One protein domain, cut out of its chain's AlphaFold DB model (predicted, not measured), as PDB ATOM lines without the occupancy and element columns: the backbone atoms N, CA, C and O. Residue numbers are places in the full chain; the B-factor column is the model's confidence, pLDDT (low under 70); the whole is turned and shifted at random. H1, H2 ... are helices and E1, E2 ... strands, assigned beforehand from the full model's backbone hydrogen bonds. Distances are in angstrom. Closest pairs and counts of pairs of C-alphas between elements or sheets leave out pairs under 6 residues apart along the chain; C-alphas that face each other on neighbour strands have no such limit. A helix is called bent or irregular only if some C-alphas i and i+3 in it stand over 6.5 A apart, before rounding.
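What this domain is: This is residues 16 to 135 and 143 to 153 of the 185 residues of an uncharacterized protein of Friedmanniomyces simplex (UniProt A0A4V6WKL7). An elongated, two-part model: at one end a small sheet of three strands, E1, E2 and E3, with the short helices H4, H5 and H6 loosely gathered near it, and at the other end H1 and H2, both against the long kinked helix H3, which reaches from there toward the sheet. The long stretch of residues 29 to 48 runs from H1 to H2, pairing briefly with E1 on the way. The printed part has 131 residues, with elements in the order H1 H2 H3 E1 H4 H5 E2 E3 H6; the sheet's order is E1, E2, E3, mixed, and the class is mixed, helices and strands. The whole is loose, with a radius of gyration of the C-alphas of 17.5 A and spans of 59 by 32 by 25 A.

How they stand to each other: In the sheet, E1 (residues 78 to 82) is parallel to the inner strand E2 (residues 107 to 115) at 18 degrees, with N 80 and O 109 2.8 A apart. E2 and E3 (residues 119 to 126) form an antiparallel hairpin at 163 degrees, with N 110 and O 123 2.8 A apart. Residues 38 to 39 pair in parallel with residues 78 to 79 of E1. E1, H4 (residues 88 to 96), H5 (residues 99 to 104) and E2 form a strand-helix-strand unit, two parallel neighbour strands with helices between, whose crossover is right-handed. H6 (residues 145 to 152) only grazes the sheet. H6 is close to but not clearly touching H4, closest at the C-alphas of Ile 94 and Val 149, 7.4 A. The hub H3 (residues 55 to 75) touches H5 with residues 70 to 74 alone, closest at the C-alphas of Trp 73 and His 104, 5.2 A. It touches H1 (residues 17 to 28) with residues 60 to 69 alone, closest at the C-alphas of Phe 28 and Glu 68, 6.2 A, the same way at a tilt of 38 degrees, only just steep. It touches H2 (residues 49 to 53) with residues 57 to 65 alone, closest at the C-alphas of Pro 51 and Asn 58, 4.1 A. H1 and H6 are apart. Every O i to N i+4 pair is within hydrogen-bond range in H1, H4 and H6, against 15 of 17 in H3, 1 of 2 in H5 and 0 of 1 in H2, which has 2 of 2 O i to N i+3 pairs within range.

Where its parts are: E2 is 25.4 A long, E3 23.1 A and E1 13.0 A. H3 is 29.5 A long, with a kink of 45 degrees near residue 62, and irregular, C-alphas 60 and 63 being 7.2 A apart. H1 is 16.4 A long, H4 11.9 A, H6 11.0 A, H5 9.1 A and H2 6.7 A. H1 begins at C-alpha 17 (71.424, 0.646, -27.248), and H6 ends at C-alpha 152 (28.556, 23.279, -25.395).

The domain as a whole: The C-alphas farthest apart, those of Pro 16 and Leu 117, are 60.0 A apart. Residues 136 to 142 are not printed, and C-alphas 135 and 143 across the cut are 14.0 A apart. The link from H1 to H2, 20 residues, is long. Mean pLDDT of the printed part is 76.8; residues 32 to 35, 114 to 120, 125 to 135 and 143 to 153 are under 70.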
ATOM      1  N   PRO A  16      75.790   2.805 -28.062       92.56
ATOM      2  CA  PRO A  16      75.174   1.595 -27.521       92.56
ATOM      3  C   PRO A  16      73.652   1.732 -27.323       92.56
ATOM      4  O   PRO A  16      73.179   2.842 -27.052       92.56
ATOM      5  N   PRO A  17      72.879   0.634 -27.434       90.00
ATOM      6  CA  PRO A  17      71.424   0.646 -27.248       90.00
ATOM      7  C   PRO A  17      70.965   1.279 -25.931       90.00
ATOM      8  O   PRO A  17      69.982   2.013 -25.910       90.00
ATOM      9  N   GLU A  18      71.705   1.063 -24.845       91.94
ATOM     10  CA  GLU A  18      71.379   1.572 -23.511       91.94
ATOM     11  C   GLU A  18      71.383   3.105 -23.488       91.94
ATOM     12  O   GLU A  18      70.467   3.727 -22.953       91.94
ATOM     13  N   LEU A  19      72.373   3.724 -24.142       93.75
ATOM     14  CA  LEU A  19      72.452   5.182 -24.253       93.75
ATOM     15  C   LEU A  19      71.378   5.744 -25.186       93.75
ATOM     16  O   LEU A  19      70.861   6.830 -24.936       93.75
ATOM     17  N   ARG A  20      71.009   5.018 -26.250       93.62
ATOM     18  CA  ARG A  20      69.904   5.437 -27.128       93.62
ATOM     19  C   ARG A  20      68.574   5.437 -26.382       93.62
ATOM     20  O   ARG A  20      67.837   6.411 -26.498       93.62
ATOM     21  N   ASN A  21      68.312   4.413 -25.571       91.38
ATOM     22  CA  ASN A  21      67.103   4.331 -24.751       91.38
ATOM     23  C   ASN A  21      67.003   5.494 -23.762       91.38
ATOM     24  O   ASN A  21      65.964   6.142 -23.712       91.38
ATOM     25  N   GLN A  22      68.096   5.839 -23.075       92.69
ATOM     26  CA  GLN A  22      68.129   7.011 -22.190       92.69
ATOM     27  C   GLN A  22      67.848   8.322 -22.937       92.69
ATOM     28  O   GLN A  22      67.163   9.204 -22.425       92.69
ATOM     29  N   ILE A  23      68.342   8.457 -24.173       93.06
ATOM     30  CA  ILE A  23      68.023   9.613 -25.018       93.06
ATOM     31  C   ILE A  23      66.536   9.618 -25.382       93.06
ATOM     32  O   ILE A  23      65.922  10.680 -25.348       93.06
ATOM     33  N   TYR A  24      65.941   8.472 -25.719       92.75
ATOM     34  CA  TYR A  24      64.508   8.388 -26.016       92.75
ATOM     35  C   TYR A  24      63.655   8.746 -24.803       92.75
ATOM     36  O   TYR A  24      62.747   9.561 -24.937       92.75
ATOM     37  N   GLU A  25      63.976   8.207 -23.629       90.88
ATOM     38  CA  GLU A  25      63.317   8.556 -22.368       90.88
ATOM     39  C   GLU A  25      63.395  10.058 -22.107       90.88
ATOM     40  O   GLU A  25      62.381  10.685 -21.822       90.88
ATOM     41  N   PHE A  26      64.567  10.666 -22.292       90.62
ATOM     42  CA  PHE A  26      64.726  12.107 -22.131       90.62
ATOM     43  C   PHE A  26      63.915  12.909 -23.162       90.62
ATOM     44  O   PHE A  26      63.241  13.870 -22.803       90.62
ATOM     45  N   VAL A  27      63.936  12.512 -24.437       91.19
ATOM     46  CA  VAL A  27      63.215  13.202 -25.524       91.19
ATOM     47  C   VAL A  27      61.699  13.108 -25.360       91.19
ATOM     48  O   VAL A  27      60.992  14.043 -25.731       91.19
ATOM     49  N   PHE A  28      61.194  11.993 -24.833       92.00
ATOM     50  CA  PHE A  28      59.767  11.804 -24.582       92.00
ATOM     51  C   PHE A  28      59.327  12.242 -23.187       92.00
ATOM     52  O   PHE A  28      58.126  12.287 -22.930       92.00
ATOM     53  N   SER A  29      60.270  12.571 -22.301       86.56
ATOM     54  CA  SER A  29      59.947  13.021 -20.955       86.56
ATOM     55  C   SER A  29      59.118  14.301 -20.991       86.56
ATOM     56  O   SER A  29      59.359  15.224 -21.770       86.56
ATOM     57  N   PHE A  30      58.128  14.347 -20.110       82.62
ATOM     58  CA  PHE A  30      57.296  15.513 -19.873       82.62
ATOM     59  C   PHE A  30      57.271  15.816 -18.374       82.62
ATOM     60  O   PHE A  30      57.576  14.959 -17.539       82.62
ATOM     61  N   ALA A  31      56.928  17.052 -18.021       76.56
ATOM     62  CA  ALA A  31      56.806  17.454 -16.627       76.56
ATOM     63  C   ALA A  31      55.527  16.847 -16.027       76.56
ATOM     64  O   ALA A  31      54.436  17.362 -16.245       76.56
ATOM     65  N   LYS A  32      55.675  15.749 -15.277       67.31
ATOM     66  CA  LYS A  32      54.563  15.015 -14.642       67.31
ATOM     67  C   LYS A  32      53.878  15.801 -13.514       67.31
ATOM     68  O   LYS A  32      52.709  15.577 -13.247       67.31
ATOM     69  N   ASP A  33      54.587  16.761 -12.915       59.81
ATOM     70  CA  ASP A  33      54.168  17.446 -11.685       59.81
ATOM     71  C   ASP A  33      54.078  18.972 -11.846       59.81
ATOM     72  O   ASP A  33      54.505  19.737 -10.968       59.81
ATOM     73  N   SER A  34      53.555  19.471 -12.971       62.72
ATOM     74  CA  SER A  34      53.252  20.900 -13.037       62.72
ATOM     75  C   SER A  34      52.078  21.199 -12.099       62.72
ATOM     76  O   SER A  34      50.933  20.842 -12.353       62.72
ATOM     77  N   LYS A  35      52.360  21.900 -10.992       67.94
ATOM     78  CA  LYS A  35      51.309  22.480 -10.129       67.94
ATOM     79  C   LYS A  35      50.368  23.402 -10.909       67.94
ATOM     80  O   LYS A  35      49.247  23.640 -10.476       67.94
ATOM     81  N   CYS A  36      50.851  23.943 -12.025       76.44
ATOM     82  CA  CYS A  36      50.057  24.733 -12.945       76.44
ATOM     83  C   CYS A  36      49.344  23.798 -13.931       76.44
ATOM     84  O   CYS A  36      50.021  22.952 -14.529       76.44
ATOM     85  N   PRO A  37      48.024  23.950 -14.124       81.88
ATOM     86  CA  PRO A  37      47.327  23.227 -15.171       81.88
ATOM     87  C   PRO A  37      47.868  23.637 -16.545       81.88
ATOM     88  O   PRO A  37      48.256  24.788 -16.761       81.88
ATOM     89  N   THR A  38      47.925  22.677 -17.463       86.94
ATOM     90  CA  THR A  38      48.312  22.907 -18.859       86.94
ATOM     91  C   THR A  38      47.062  23.234 -19.660       86.94
ATOM     92  O   THR A  38      46.068  22.522 -19.557       86.94
ATOM     93  N   ASP A  39      47.093  24.288 -20.472       87.75
ATOM     94  CA  ASP A  39      45.963  24.585 -21.350       87.75
ATOM     95  C   ASP A  39      45.795  23.469 -22.395       87.75
ATOM     96  O   ASP A  39      46.733  23.121 -23.115       87.75
ATOM     97  N   LEU A  40      44.597  22.886 -22.459       87.00
ATOM     98  CA  LEU A  40      44.293  21.722 -23.287       87.00
ATOM     99  C   LEU A  40      44.499  22.010 -24.779       87.00
ATOM    100  O   LEU A  40      44.936  21.134 -25.521       87.00
ATOM    101  N   LEU A  41      44.214  23.237 -25.225       85.50
ATOM    102  CA  LEU A  41      44.331  23.616 -26.638       85.50
ATOM    103  C   LEU A  41      45.767  23.949 -27.054       85.50
ATOM    104  O   LEU A  41      46.072  23.960 -28.246       85.50
ATOM    105  N   SER A  42      46.647  24.207 -26.088       85.75
ATOM    106  CA  SER A  42      48.082  24.414 -26.303       85.75
ATOM    107  C   SER A  42      48.938  23.258 -25.782       85.75
ATOM    108  O   SER A  42      50.167  23.366 -25.741       85.75
ATOM    109  N   ALA A  43      48.303  22.132 -25.434       87.00
ATOM    110  CA  ALA A  43      48.977  20.916 -25.018       87.00
ATOM    111  C   ALA A  43      49.979  20.462 -26.090       87.00
ATOM    112  O   ALA A  43      49.668  20.355 -27.278       87.00
ATOM    113  N   ALA A  44      51.205  20.193 -25.652       86.25
ATOM    114  CA  ALA A  44      52.300  19.759 -26.502       86.25
ATOM    115  C   ALA A  44      52.721  18.347 -26.077       86.25
ATOM    116  O   ALA A  44      53.641  18.205 -25.263       86.25
ATOM    117  N   PRO A  45      52.051  17.295 -26.586       87.62
ATOM    118  CA  PRO A  45      52.444  15.930 -26.278       87.62
ATOM    119  C   PRO A  45      53.841  15.622 -26.841       87.62
ATOM    120  O   PRO A  45      54.322  16.312 -27.753       87.62
ATOM    121  N   PRO A  46      54.500  14.556 -26.351       88.88
ATOM    122  CA  PRO A  46      55.785  14.115 -26.877       88.88
ATOM    123  C   PRO A  46      55.771  13.989 -28.405       88.88
ATOM    124  O   PRO A  46      54.813  13.499 -29.010       88.88
ATOM    125  N   SER A  47      56.852  14.423 -29.057       88.75
ATOM    126  CA  SER A  47      56.929  14.408 -30.519       88.75
ATOM    127  C   SER A  47      57.084  12.988 -31.062       88.75
ATOM    128  O   SER A  47      57.980  12.248 -30.658       88.75
ATOM    129  N   LYS A  48      56.284  12.634 -32.074       89.31
ATOM    130  CA  LYS A  48      56.409  11.372 -32.827       89.31
ATOM    131  C   LYS A  48      57.562  11.380 -33.838       89.31
ATOM    132  O   LYS A  48      57.776  10.389 -34.532       89.31
ATOM    133  N   ALA A  49      58.312  12.476 -33.962       88.69
ATOM    134  CA  ALA A  49      59.377  12.587 -34.957       88.69
ATOM    135  C   ALA A  49      60.458  11.489 -34.833       88.69
ATOM    136  O   ALA A  49      60.790  10.899 -35.864       88.69
ATOM    137  N   PRO A  50      60.973  11.131 -33.632       86.56
ATOM    138  CA  PRO A  50      62.023  10.119 -33.508       86.56
ATOM    139  C   PRO A  50      61.664   8.748 -34.113       86.56
ATOM    140  O   PRO A  50      62.416   8.296 -34.984       86.56
ATOM    141  N   PRO A  51      60.530   8.095 -33.778       89.19
ATOM    142  CA  PRO A  51      60.182   6.798 -34.362       89.19
ATOM    143  C   PRO A  51      59.879   6.853 -35.870       89.19
ATOM    144  O   PRO A  51      59.833   5.803 -36.510       89.19
ATOM    145  N   LEU A  52      59.695   8.032 -36.471       89.62
ATOM    146  CA  LEU A  52      59.467   8.179 -37.916       89.62
ATOM    147  C   LEU A  52      60.761   8.296 -38.738       89.62
ATOM    148  O   LEU A  52      60.709   8.244 -39.963       89.62
ATOM    149  N   THR A  53      61.922   8.430 -38.094       89.00
ATOM    150  CA  THR A  53      63.197   8.670 -38.793       89.00
ATOM    151  C   THR A  53      63.724   7.448 -39.552       89.00
ATOM    152  O   THR A  53      64.058   7.547 -40.731       89.00
ATOM    153  N   CYS A  54      63.843   6.285 -38.901       89.25
ATOM    154  CA  CYS A  54      64.305   5.046 -39.530       89.25
ATOM    155  C   CYS A  54      63.795   3.794 -38.802       89.25
ATOM    156  O   CYS A  54      63.378   3.860 -37.647       89.25
ATOM    157  N   LYS A  55      63.871   2.631 -39.467       91.81
ATOM    158  CA  LYS A  55      63.354   1.353 -38.941       91.81
ATOM    159  C   LYS A  55      63.982   0.946 -37.603       91.81
ATOM    160  O   LYS A  55      63.263   0.457 -36.744       91.81
ATOM    161  N   THR A  56      65.285   1.170 -37.423       90.44
ATOM    162  CA  THR A  56      65.995   0.830 -36.177       90.44
ATOM    163  C   THR A  56      65.507   1.682 -35.005       90.44
ATOM    164  O   THR A  56      65.144   1.148 -33.964       90.44
ATOM    165  N   ILE A  57      65.420   3.004 -35.197       90.38
ATOM    166  CA  ILE A  57      64.907   3.916 -34.165       90.38
ATOM    167  C   ILE A  57      63.433   3.617 -33.888       90.38
ATOM    168  O   ILE A  57      63.011   3.636 -32.739       90.38
ATOM    169  N   ASN A  58      62.650   3.285 -34.916       93.00
ATOM    170  CA  ASN A  58      61.261   2.879 -34.745       93.00
ATOM    171  C   ASN A  58      61.134   1.650 -33.830       93.00
ATOM    172  O   ASN A  58      60.397   1.710 -32.851       93.00
ATOM    173  N   SER A  59      61.882   0.573 -34.098       92.62
ATOM    174  CA  SER A  59      61.806  -0.653 -33.292       92.62
ATOM    175  C   SER A  59      62.201  -0.452 -31.827       92.62
ATOM    176  O   SER A  59      61.716  -1.185 -30.973       92.62
ATOM    177  N   GLU A  60      63.051   0.533 -31.536       91.62
ATOM    178  CA  GLU A  60      63.516   0.832 -30.175       91.62
ATOM    179  C   GLU A  60      62.588   1.821 -29.457       91.62
ATOM    180  O   GLU A  60      62.151   1.582 -28.334       91.62
ATOM    181  N   ALA A  61      62.237   2.923 -30.120       93.44
ATOM    182  CA  ALA A  61      61.556   4.053 -29.504       93.44
ATOM    183  C   ALA A  61      60.024   3.983 -29.583       93.44
ATOM    184  O   ALA A  61      59.359   4.709 -28.851       93.44
ATOM    185  N   ALA A  62      59.424   3.163 -30.457       93.06
ATOM    186  CA  ALA A  62      57.974   3.203 -30.678       93.06
ATOM    187  C   ALA A  62      57.158   2.823 -29.434       93.06
ATOM    188  O   ALA A  62      56.113   3.426 -29.184       93.06
ATOM    189  N   LEU A  63      57.615   1.837 -28.657       91.62
ATOM    190  CA  LEU A  63      56.937   1.440 -27.420       91.62
ATOM    191  C   LEU A  63      57.116   2.486 -26.318       91.62
ATOM    192  O   LEU A  63      56.132   2.839 -25.672       91.62
ATOM    193  N   LEU A  64      58.329   3.030 -26.170       92.44
ATOM    194  CA  LEU A  64      58.618   4.123 -25.235       92.44
ATOM    195  C   LEU A  64      57.764   5.354 -25.546       92.44
ATOM    196  O   LEU A  64      57.111   5.889 -24.658       92.44
ATOM    197  N   TYR A  65      57.688   5.735 -26.821       93.25
ATOM    198  CA  TYR A  65      56.839   6.825 -27.282       93.25
ATOM    199  C   TYR A  65      55.375   6.602 -26.894       93.25
ATOM    200  O   TYR A  65      54.774   7.470 -26.278       93.25
ATOM    201  N   LYS A  66      54.799   5.436 -27.217       91.75
ATOM    202  CA  LYS A  66      53.396   5.132 -26.883       91.75
ATOM    203  C   LYS A  66      53.137   5.176 -25.380       91.75
ATOM    204  O   LYS A  66      52.080   5.638 -24.960       91.75
ATOM    205  N   TYR A  67      54.073   4.667 -24.586       91.88
ATOM    206  CA  TYR A  67      53.966   4.687 -23.135       91.88
ATOM    207  C   TYR A  67      53.983   6.122 -22.599       91.88
ATOM    208  O   TYR A  67      53.025   6.523 -21.942       91.88
ATOM    209  N   GLU A  68      55.001   6.916 -22.938       91.62
ATOM    210  CA  GLU A  68      55.108   8.304 -22.467       91.62
ATOM    211  C   GLU A  68      53.980   9.189 -23.009       91.62
ATOM    212  O   GLU A  68      53.491  10.056 -22.297       91.62
ATOM    213  N   TYR A  69      53.483   8.926 -24.221       91.94
ATOM    214  CA  TYR A  69      52.311   9.602 -24.778       91.94
ATOM    215  C   TYR A  69      51.055   9.390 -23.928       91.94
ATOM    216  O   TYR A  69      50.356  10.336 -23.577       91.94
ATOM    217  N   ARG A  70      50.777   8.138 -23.554       91.06
ATOM    218  CA  ARG A  70      49.642   7.804 -22.682       91.06
ATOM    219  C   ARG A  70      49.816   8.393 -21.294       91.06
ATOM    220  O   ARG A  70      48.859   8.892 -20.709       91.06
ATOM    221  N   GLN A  71      51.035   8.334 -20.765       90.38
ATOM    222  CA  GLN A  71      51.365   8.935 -19.479       90.38
ATOM    223  C   GLN A  71      51.171  10.453 -19.513       90.38
ATOM    224  O   GLN A  71      50.631  10.997 -18.559       90.38
ATOM    225  N   TYR A  72      51.534  11.124 -20.609       90.88
ATOM    226  CA  TYR A  72      51.330  12.562 -20.777       90.88
ATOM    227  C   TYR A  72      49.863  12.936 -20.588       90.88
ATOM    228  O   TYR A  72      49.543  13.726 -19.705       90.88
ATOM    229  N   TRP A  73      48.963  12.316 -21.347       89.56
ATOM    230  CA  TRP A  73      47.536  12.625 -21.267       89.56
ATOM    231  C   TRP A  73      46.893  12.203 -19.937       89.56
ATOM    232  O   TRP A  73      46.007  12.892 -19.444       89.56
ATOM    233  N   SER A  74      47.363  11.113 -19.323       88.69
ATOM    234  CA  SER A  74      46.764  10.588 -18.085       88.69
ATOM    235  C   SER A  74      47.310  11.183 -16.789       88.69
ATOM    236  O   SER A  74      46.644  11.071 -15.762       88.69
ATOM    237  N   ALA A  75      48.498  11.787 -16.805       88.00
ATOM    238  CA  ALA A  75      49.105  12.406 -15.625       88.00
ATOM    239  C   ALA A  75      49.043  13.941 -15.651       88.00
ATOM    240  O   ALA A  75      49.220  14.573 -14.612       88.00
ATOM    241  N   THR A  76      48.812  14.552 -16.816       88.06
ATOM    242  CA  THR A  76      48.744  16.012 -16.936       88.06
ATOM    243  C   THR A  76      47.368  16.523 -16.526       88.06
ATOM    244  O   THR A  76      46.342  16.036 -16.993       88.06
ATOM    245  N   ASN A  77      47.355  17.555 -15.683       87.62
ATOM    246  CA  ASN A  77      46.136  18.285 -15.348       87.62
ATOM    247  C   ASN A  77      45.859  19.313 -16.440       87.62
ATOM    248  O   ASN A  77      46.623  20.275 -16.582       87.62
ATOM    249  N   PHE A  78      44.786  19.118 -17.198       88.19
ATOM    250  CA  PHE A  78      44.419  20.040 -18.263       88.19
ATOM    251  C   PHE A  78      43.417  21.090 -17.793       88.19
ATOM    252  O   PHE A  78      42.546  20.814 -16.971       88.19
ATOM    253  N   GLU A  79      43.507  22.289 -18.354       88.25
ATOM    254  CA  GLU A  79      42.490  23.328 -18.227       88.25
ATOM    255  C   GLU A  79      42.028  23.769 -19.618       88.25
ATOM    256  O   GLU A  79      42.837  23.995 -20.509       88.25
ATOM    257  N   LEU A  80      40.720  23.881 -19.820       87.38
ATOM    258  CA  LEU A  80      40.108  24.388 -21.037       87.38
ATOM    259  C   LEU A  80      39.337  25.657 -20.691       87.38
ATOM    260  O   LEU A  80      38.283  25.604 -20.057       87.38
ATOM    261  N   THR A  81      39.847  26.802 -21.130       86.06
ATOM    262  CA  THR A  81      39.141  28.076 -20.987       86.06
ATOM    263  C   THR A  81      38.271  28.331 -22.212       86.06
ATOM    264  O   THR A  81      38.774  28.564 -23.313       86.06
ATOM    265  N   VAL A  82      36.952  28.340 -22.014       81.81
ATOM    266  CA  VAL A  82      35.979  28.676 -23.057       81.81
ATOM    267  C   VAL A  82      35.552  30.138 -22.878       81.81
ATOM    268  O   VAL A  82      34.942  30.491 -21.861       81.81
ATOM    269  N   PRO A  83      35.874  31.029 -23.835       80.12
ATOM    270  CA  PRO A  83      35.459  32.425 -23.758       80.12
ATOM    271  C   PRO A  83      33.930  32.545 -23.913       80.12
ATOM    272  O   PRO A  83      33.306  31.661 -24.495       80.12
ATOM    273  N   PRO A  84      33.313  33.664 -23.485       74.94
ATOM    274  CA  PRO A  84      31.852  33.836 -23.508       74.94
ATOM    275  C   PRO A  84      31.246  33.820 -24.920       74.94
ATOM    276  O   PRO A  84      30.053  33.600 -25.092       74.94
ATOM    277  N   SER A  85      32.070  34.082 -25.934       80.75
ATOM    278  CA  SER A  85      31.719  33.979 -27.346       80.75
ATOM    279  C   SER A  85      32.839  33.208 -28.048       80.75
ATOM    280  O   SER A  85      33.754  33.837 -28.593       80.75
ATOM    281  N   PRO A  86      32.828  31.864 -27.998       77.19
ATOM    282  CA  PRO A  86      33.855  31.049 -28.630       77.19
ATOM    283  C   PRO A  86      33.863  31.287 -30.135       77.19
ATOM    284  O   PRO A  86      32.836  31.239 -30.812       77.19
ATOM    285  N   SER A  87      35.046  31.596 -30.661       82.06
ATOM    286  CA  SER A  87      35.221  31.747 -32.098       82.06
ATOM    287  C   SER A  87      35.173  30.377 -32.777       82.06
ATOM    288  O   SER A  87      35.424  29.342 -32.155       82.06
ATOM    289  N   VAL A  88      34.931  30.367 -34.089       81.06
ATOM    290  CA  VAL A  88      35.018  29.147 -34.910       81.06
ATOM    291  C   VAL A  88      36.385  28.465 -34.758       81.06
ATOM    292  O   VAL A  88      36.469  27.244 -34.830       81.06
ATOM    293  N   ALA A  89      37.447  29.232 -34.494       81.25
ATOM    294  CA  ALA A  89      38.781  28.685 -34.265       81.25
ATOM    295  C   ALA A  89      38.882  27.897 -32.950       81.25
ATOM    296  O   ALA A  89      39.534  26.860 -32.930       81.25
ATOM    297  N   VAL A  90      38.207  28.340 -31.880       76.56
ATOM    298  CA  VAL A  90      38.177  27.615 -30.595       76.56
ATOM    299  C   VAL A  90      37.465  26.276 -30.770       76.56
ATOM    300  O   VAL A  90      38.011  25.239 -30.410       76.56
ATOM    301  N   TRP A  91      36.299  26.272 -31.419       77.50
ATOM    302  CA  TRP A  91      35.592  25.027 -31.733       77.50
ATOM    303  C   TRP A  91      36.372  24.127 -32.683       77.50
ATOM    304  O   TRP A  91      36.389  22.913 -32.502       77.50
ATOM    305  N   GLY A  92      37.047  24.710 -33.673       78.06
ATOM    306  CA  GLY A  92      37.939  23.980 -34.565       78.06
ATOM    307  C   GLY A  92      39.076  23.301 -33.805       78.06
ATOM    308  O   GLY A  92      39.345  22.131 -34.054       78.06
ATOM    309  N   ALA A  93      39.690  23.996 -32.845       78.81
ATOM    310  CA  ALA A  93      40.755  23.450 -32.009       78.81
ATOM    311  C   ALA A  93      40.244  22.314 -31.110       78.81
ATOM    312  O   ALA A  93      40.829  21.233 -31.103       78.81
ATOM    313  N   ILE A  94      39.104  22.508 -30.443       79.50
ATOM    314  CA  ILE A  94      38.463  21.475 -29.619       79.50
ATOM    315  C   ILE A  94      38.142  20.228 -30.458       79.50
ATOM    316  O   ILE A  94      38.456  19.114 -30.053       79.50
ATOM    317  N   ARG A  95      37.577  20.401 -31.659       78.12
ATOM    318  CA  ARG A  95      37.269  19.291 -32.582       78.12
ATOM    319  C   ARG A  95      38.512  18.643 -33.190       78.12
ATOM    320  O   ARG A  95      38.425  17.526 -33.686       78.12
ATOM    321  N   SER A  96      39.641  19.351 -33.206       78.94
ATOM    322  CA  SER A  96      40.909  18.824 -33.714       78.94
ATOM    323  C   SER A  96      41.648  17.941 -32.711       78.94
ATOM    324  O   SER A  96      42.584  17.253 -33.116       78.94
ATOM    325  N   LEU A  97      41.226  17.930 -31.438       80.62
ATOM    326  CA  LEU A  97      41.724  16.969 -30.457       80.62
ATOM    327  C   LEU A  97      41.416  15.557 -30.955       80.62
ATOM    328  O   LEU A  97      40.269  15.237 -31.279       80.62
ATOM    329  N   ALA A  98      42.442  14.711 -31.052       76.19
ATOM    330  CA  ALA A  98      42.233  13.365 -31.550       76.19
ATOM    331  C   ALA A  98      41.419  12.559 -30.530       76.19
ATOM    332  O   ALA A  98      41.560  12.725 -29.316       76.19
ATOM    333  N   ALA A  99      40.593  11.632 -31.019       74.75
ATOM    334  CA  ALA A  99      39.863  10.715 -30.144       74.75
ATOM    335  C   ALA A  99      40.817   9.907 -29.239       74.75
ATOM    336  O   ALA A  99      40.503   9.676 -28.075       74.75
ATOM    337  N   GLU A 100      42.000   9.551 -29.760       73.44
ATOM    338  CA  GLU A 100      43.071   8.871 -29.012       73.44
ATOM    339  C   GLU A 100      43.604   9.726 -27.847       73.44
ATOM    340  O   GLU A 100      43.925   9.194 -26.788       73.44
ATOM    341  N   ASP A 101      43.647  11.050 -28.007       83.00
ATOM    342  CA  ASP A 101      44.109  11.971 -26.960       83.00
ATOM    343  C   ASP A 101      43.078  12.029 -25.838       83.00
ATOM    344  O   ASP A 101      43.397  11.855 -24.663       83.00
ATOM    345  N   CYS A 102      41.812  12.188 -26.229       78.69
ATOM    346  CA  CYS A 102      40.679  12.282 -25.317       78.69
ATOM    347  C   CYS A 102      40.482  11.013 -24.479       78.69
ATOM    348  O   CYS A 102      40.049  11.107 -23.335       78.69
ATOM    349  N   GLU A 103      40.803   9.833 -25.022       82.12
ATOM    350  CA  GLU A 103      40.690   8.553 -24.310       82.12
ATOM    351  C   GLU A 103      41.615   8.478 -23.088       82.12
ATOM    352  O   GLU A 103      41.313   7.805 -22.102       82.12
ATOM    353  N   HIS A 104      42.758   9.157 -23.146       83.56
ATOM    354  CA  HIS A 104      43.784   9.075 -22.116       83.56
ATOM    355  C   HIS A 104      43.744  10.239 -21.124       83.56
ATOM    356  O   HIS A 104      44.439  10.168 -20.111       83.56
ATOM    357  N   ILE A 105      42.930  11.269 -21.371       85.06
ATOM    358  CA  ILE A 105      42.738  12.385 -20.441       85.06
ATOM    359  C   ILE A 105      41.967  11.902 -19.213       85.06
ATOM    360  O   ILE A 105      40.814  11.480 -19.298       85.06
ATOM    361  N   THR A 106      42.604  12.004 -18.051       84.44
ATOM    362  CA  THR A 106      42.007  11.621 -16.764       84.44
ATOM    363  C   THR A 106      41.520  12.815 -15.958       84.44
ATOM    364  O   THR A 106      40.683  12.636 -15.083       84.44
ATOM    365  N   GLN A 107      42.023  14.025 -16.206       81.00
ATOM    366  CA  GLN A 107      41.632  15.222 -15.461       81.00
ATOM    367  C   GLN A 107      41.610  16.433 -16.388       81.00
ATOM    368  O   GLN A 107      42.630  16.807 -16.970       81.00
ATOM    369  N   VAL A 108      40.446  17.069 -16.509       85.19
ATOM    370  CA  VAL A 108      40.296  18.329 -17.238       85.19
ATOM    371  C   VAL A 108      39.372  19.278 -16.488       85.19
ATOM    372  O   VAL A 108      38.244  18.944 -16.134       85.19
ATOM    373  N   LYS A 109      39.847  20.496 -16.253       85.75
ATOM    374  CA  LYS A 109      39.061  21.598 -15.706       85.75
ATOM    375  C   LYS A 109      38.549  22.459 -16.854       85.75
ATOM    376  O   LYS A 109      39.343  23.029 -17.586       85.75
ATOM    377  N   VAL A 110      37.240  22.591 -17.016       84.31
ATOM    378  CA  VAL A 110      36.638  23.511 -17.987       84.31
ATOM    379  C   VAL A 110      36.195  24.774 -17.258       84.31
ATOM    380  O   VAL A 110      35.441  24.716 -16.286       84.31
ATOM    381  N   VAL A 111      36.675  25.920 -17.730       82.81
ATOM    382  CA  VAL A 111      36.342  27.243 -17.201       82.81
ATOM    383  C   VAL A 111      35.527  27.986 -18.252       82.81
ATOM    384  O   VAL A 111      36.042  28.382 -19.298       82.81
ATOM    385  N   GLU A 112      34.243  28.174 -17.974       79.62
ATOM    386  CA  GLU A 112      33.299  28.879 -18.836       79.62
ATOM    387  C   GLU A 112      33.044  30.288 -18.316       79.62
ATOM    388  O   GLU A 112      32.584  30.487 -17.188       79.62
ATOM    389  N   TYR A 113      33.246  31.288 -19.163       75.00
ATOM    390  CA  TYR A 113      32.915  32.668 -18.827       75.00
ATOM    391  C   TYR A 113      31.502  33.001 -19.311       75.00
ATOM    392  O   TYR A 113      31.211  32.937 -20.500       75.00
ATOM    393  N   ARG A 114      30.606  33.400 -18.401       66.06
ATOM    394  CA  ARG A 114      29.210  33.764 -18.721       66.06
ATOM    395  C   ARG A 114      29.039  35.205 -19.198       66.06
ATOM    396  O   ARG A 114      28.023  35.533 -19.798       66.06
ATOM    397  N   SER A 115      29.999  36.085 -18.917       63.34
ATOM    398  CA  SER A 115      30.029  37.452 -19.451       63.34
ATOM    399  C   SER A 115      31.412  38.083 -19.283       63.34
ATOM    400  O   SER A 115      32.185  37.677 -18.415       63.34
ATOM    401  N   ALA A 116      31.691  39.141 -20.052       59.44
ATOM    402  CA  ALA A 116      32.885  39.975 -19.880       59.44
ATOM    403  C   ALA A 116      32.934  40.718 -18.523       59.44
ATOM    404  O   ALA A 116      33.960  41.292 -18.178       59.44
ATOM    405  N   LEU A 117      31.832  40.714 -17.759       59.66
ATOM    406  CA  LEU A 117      31.648  41.467 -16.514       59.66
ATOM    407  C   LEU A 117      31.839  40.621 -15.240       59.66
ATOM    408  O   LEU A 117      31.567  41.111 -14.148       59.66
ATOM    409  N   GLY A 118      32.349  39.388 -15.356       55.19
ATOM    410  CA  GLY A 118      32.915  38.666 -14.205       55.19
ATOM    411  C   GLY A 118      32.029  37.587 -13.583       55.19
ATOM    412  O   GLY A 118      31.832  37.569 -12.373       55.19
ATOM    413  N   GLY A 119      31.535  36.649 -14.394       65.44
ATOM    414  CA  GLY A 119      31.002  35.378 -13.896       65.44
ATOM    415  C   GLY A 119      31.680  34.216 -14.608       65.44
ATOM    416  O   GLY A 119      31.489  34.071 -15.814       65.44
ATOM    417  N   ALA A 120      32.457  33.412 -13.882       66.38
ATOM    418  CA  ALA A 120      33.035  32.170 -14.386       66.38
ATOM    419  C   ALA A 120      32.339  30.977 -13.720       66.38
ATOM    420  O   ALA A 120      32.078  30.995 -12.516       66.38
ATOM    421  N   ARG A 121      32.004  29.961 -14.510       72.31
ATOM    422  CA  ARG A 121      31.666  28.625 -14.028       72.31
ATOM    423  C   ARG A 121      32.886  27.743 -14.215       72.31
ATOM    424  O   ARG A 121      33.462  27.719 -15.295       72.31
ATOM    425  N   GLU A 122      33.258  27.029 -13.168       76.88
ATOM    426  CA  GLU A 122      34.337  26.052 -13.221       76.88
ATOM    427  C   GLU A 122      33.737  24.666 -13.028       76.88
ATOM    428  O   GLU A 122      33.082  24.412 -12.018       76.88
ATOM    429  N   ASN A 123      33.963  23.781 -13.991       72.25
ATOM    430  CA  ASN A 123      33.561  22.383 -13.932       72.25
ATOM    431  C   ASN A 123      34.827  21.529 -14.047       72.25
ATOM    432  O   ASN A 123      35.633  21.747 -14.946       72.25
ATOM    433  N   THR A 124      35.036  20.576 -13.139       73.12
ATOM    434  CA  THR A 124      36.180  19.650 -13.213       73.12
ATOM    435  C   THR A 124      35.676  18.269 -13.585       73.12
ATOM    436  O   THR A 124      34.809  17.729 -12.905       73.12
ATOM    437  N   TYR A 125      36.231  17.703 -14.649       69.31
ATOM    438  CA  TYR A 125      35.884  16.389 -15.163       69.31
ATOM    439  C   TYR A 125      37.043  15.431 -14.905       69.31
ATOM    440  O   TYR A 125      38.190  15.716 -15.261       69.31
ATOM    441  N   LEU A 126      36.737  14.292 -14.285       67.81
ATOM    442  CA  LEU A 126      37.697  13.230 -14.008       67.81
ATOM    443  C   LEU A 126      37.384  12.031 -14.917       67.81
ATOM    444  O   LEU A 126      36.349  11.383 -14.788       67.81
ATOM    445  N   GLY A 127      38.266  11.754 -15.871       51.62
ATOM    446  CA  GLY A 127      38.232  10.587 -16.740       51.62
ATOM    447  C   GLY A 127      38.763   9.341 -16.029       51.62
ATOM    448  O   GLY A 127      39.939   9.254 -15.681       51.62
ATOM    449  N   GLY A 128      37.891   8.349 -15.842       42.56
ATOM    450  CA  GLY A 128      38.261   7.024 -15.347       42.56
ATOM    451  C   GLY A 128      37.090   6.296 -14.700       42.56
ATOM    452  O   GLY A 128      36.817   6.528 -13.537       42.56
ATOM    453  N   ALA A 129      36.422   5.413 -15.454       33.53
ATOM    454  CA  ALA A 129      35.531   4.324 -15.006       33.53
ATOM    455  C   ALA A 129      34.513   4.560 -13.860       33.53
ATOM    456  O   ALA A 129      33.898   3.598 -13.407       33.53
ATOM    457  N   LEU A 130      34.262   5.789 -13.422       30.52
ATOM    458  CA  LEU A 130      33.238   6.119 -12.446       30.52
ATOM    459  C   LEU A 130      32.452   7.321 -12.948       30.52
ATOM    460  O   LEU A 130      33.011   8.333 -13.360       30.52
ATOM    461  N   SER A 131      31.148   7.075 -12.980       34.62
ATOM    462  CA  SER A 131      30.016   7.966 -13.181       34.62
ATOM    463  C   SER A 131      30.330   9.458 -13.196       34.62
ATOM    464  O   SER A 131      30.903  10.019 -12.264       34.62
ATOM    465  N   TRP A 132      29.876  10.096 -14.265       38.69
ATOM    466  CA  TRP A 132      29.938  11.527 -14.458       38.69
ATOM    467  C   TRP A 132      28.733  12.111 -13.730       38.69
ATOM    468  O   TRP A 132      27.746  12.485 -14.352       38.69
ATOM    469  N   GLU A 133      28.764  12.121 -12.398       30.19
ATOM    470  CA  GLU A 133      27.752  12.844 -11.633       30.19
ATOM    471  C   GLU A 133      28.068  14.335 -11.722       30.19
ATOM    472  O   GLU A 133      28.763  14.923 -10.896       30.19
ATOM    473  N   ALA A 134      27.570  14.944 -12.796       35.75
ATOM    474  CA  ALA A 134      27.283  16.358 -12.784       35.75
ATOM    475  C   ALA A 134      26.215  16.598 -11.710       35.75
ATOM    476  O   ALA A 134      25.141  15.997 -11.741       35.75
ATOM    477  N   ASP A 135      26.491  17.514 -10.785       30.17
ATOM    478  CA  ASP A 135      25.540  18.032  -9.792       30.17
ATOM    479  C   ASP A 135      24.500  18.969 -10.457       30.17
ATOM    480  O   ASP A 135      24.209  20.088 -10.031       30.17
ATOM    481  N   LEU A 143      28.896  10.010 -20.478       36.56
ATOM    482  CA  LEU A 143      29.398  11.068 -21.326       36.56
ATOM    483  C   LEU A 143      30.906  10.777 -21.555       36.56
ATOM    484  O   LEU A 143      31.550  10.059 -20.798       36.56
ATOM    485  N   THR A 144      31.455  11.206 -22.681       44.19
ATOM    486  CA  THR A 144      32.888  11.182 -23.034       44.19
ATOM    487  C   THR A 144      33.257  12.626 -23.364       44.19
ATOM    488  O   THR A 144      32.357  13.447 -23.526       44.19
ATOM    489  N   LEU A 145      34.542  13.010 -23.428       44.59
ATOM    490  CA  LEU A 145      34.903  14.420 -23.685       44.59
ATOM    491  C   LEU A 145      34.200  14.951 -24.952       44.59
ATOM    492  O   LEU A 145      33.762  16.093 -24.992       44.59
ATOM    493  N   THR A 146      33.987  14.076 -25.938       48.66
ATOM    494  CA  THR A 146      33.177  14.333 -27.136       48.66
ATOM    495  C   THR A 146      31.752  14.804 -26.836       48.66
ATOM    496  O   THR A 146      31.288  15.723 -27.496       48.66
ATOM    497  N   HIS A 147      31.082  14.253 -25.824       46.47
ATOM    498  CA  HIS A 147      29.742  14.679 -25.424       46.47
ATOM    499  C   HIS A 147      29.734  16.051 -24.733       46.47
ATOM    500  O   HIS A 147      28.805  16.824 -24.935       46.47
ATOM    501  N   VAL A 148      30.791  16.409 -23.989       49.84
ATOM    502  CA  VAL A 148      30.944  17.770 -23.426       49.84
ATOM    503  C   VAL A 148      31.081  18.801 -24.549       49.84
ATOM    504  O   VAL A 148      30.523  19.891 -24.474       49.84
ATOM    505  N   VAL A 149      31.791  18.449 -25.626       49.78
ATOM    506  CA  VAL A 149      31.917  19.309 -26.812       49.78
ATOM    507  C   VAL A 149      30.573  19.493 -27.524       49.78
ATOM    508  O   VAL A 149      30.301  20.587 -28.014       49.78
ATOM    509  N   GLU A 150      29.731  18.460 -27.571       49.34
ATOM    510  CA  GLU A 150      28.387  18.532 -28.163       49.34
ATOM    511  C   GLU A 150      27.414  19.369 -27.321       49.34
ATOM    512  O   GLU A 150      26.645  20.156 -27.876       49.34
ATOM    513  N   ASP A 151      27.478  19.258 -25.992       43.94
ATOM    514  CA  ASP A 151      26.589  19.984 -25.078       43.94
ATOM    515  C   ASP A 151      26.889  21.497 -25.065       43.94
ATOM    516  O   ASP A 151      25.988  22.338 -24.993       43.94
ATOM    517  N   LEU A 152      28.158  21.876 -25.265       51.19
ATOM    518  CA  LEU A 152      28.556  23.279 -25.395       51.19
ATOM    519  C   LEU A 152      28.226  23.912 -26.770       51.19
ATOM    520  O   LEU A 152      28.229  25.141 -26.874       51.19
ATOM    521  N   ASP A 153      27.916  23.127 -27.814       47.12
ATOM    522  CA  ASP A 153      27.539  23.631 -29.158       47.12
ATOM    523  C   ASP A 153      26.053  24.056 -29.244       47.12
ATOM    524  O   ASP A 153      25.567  24.490 -30.291       47.12
TER     525      ASP A 153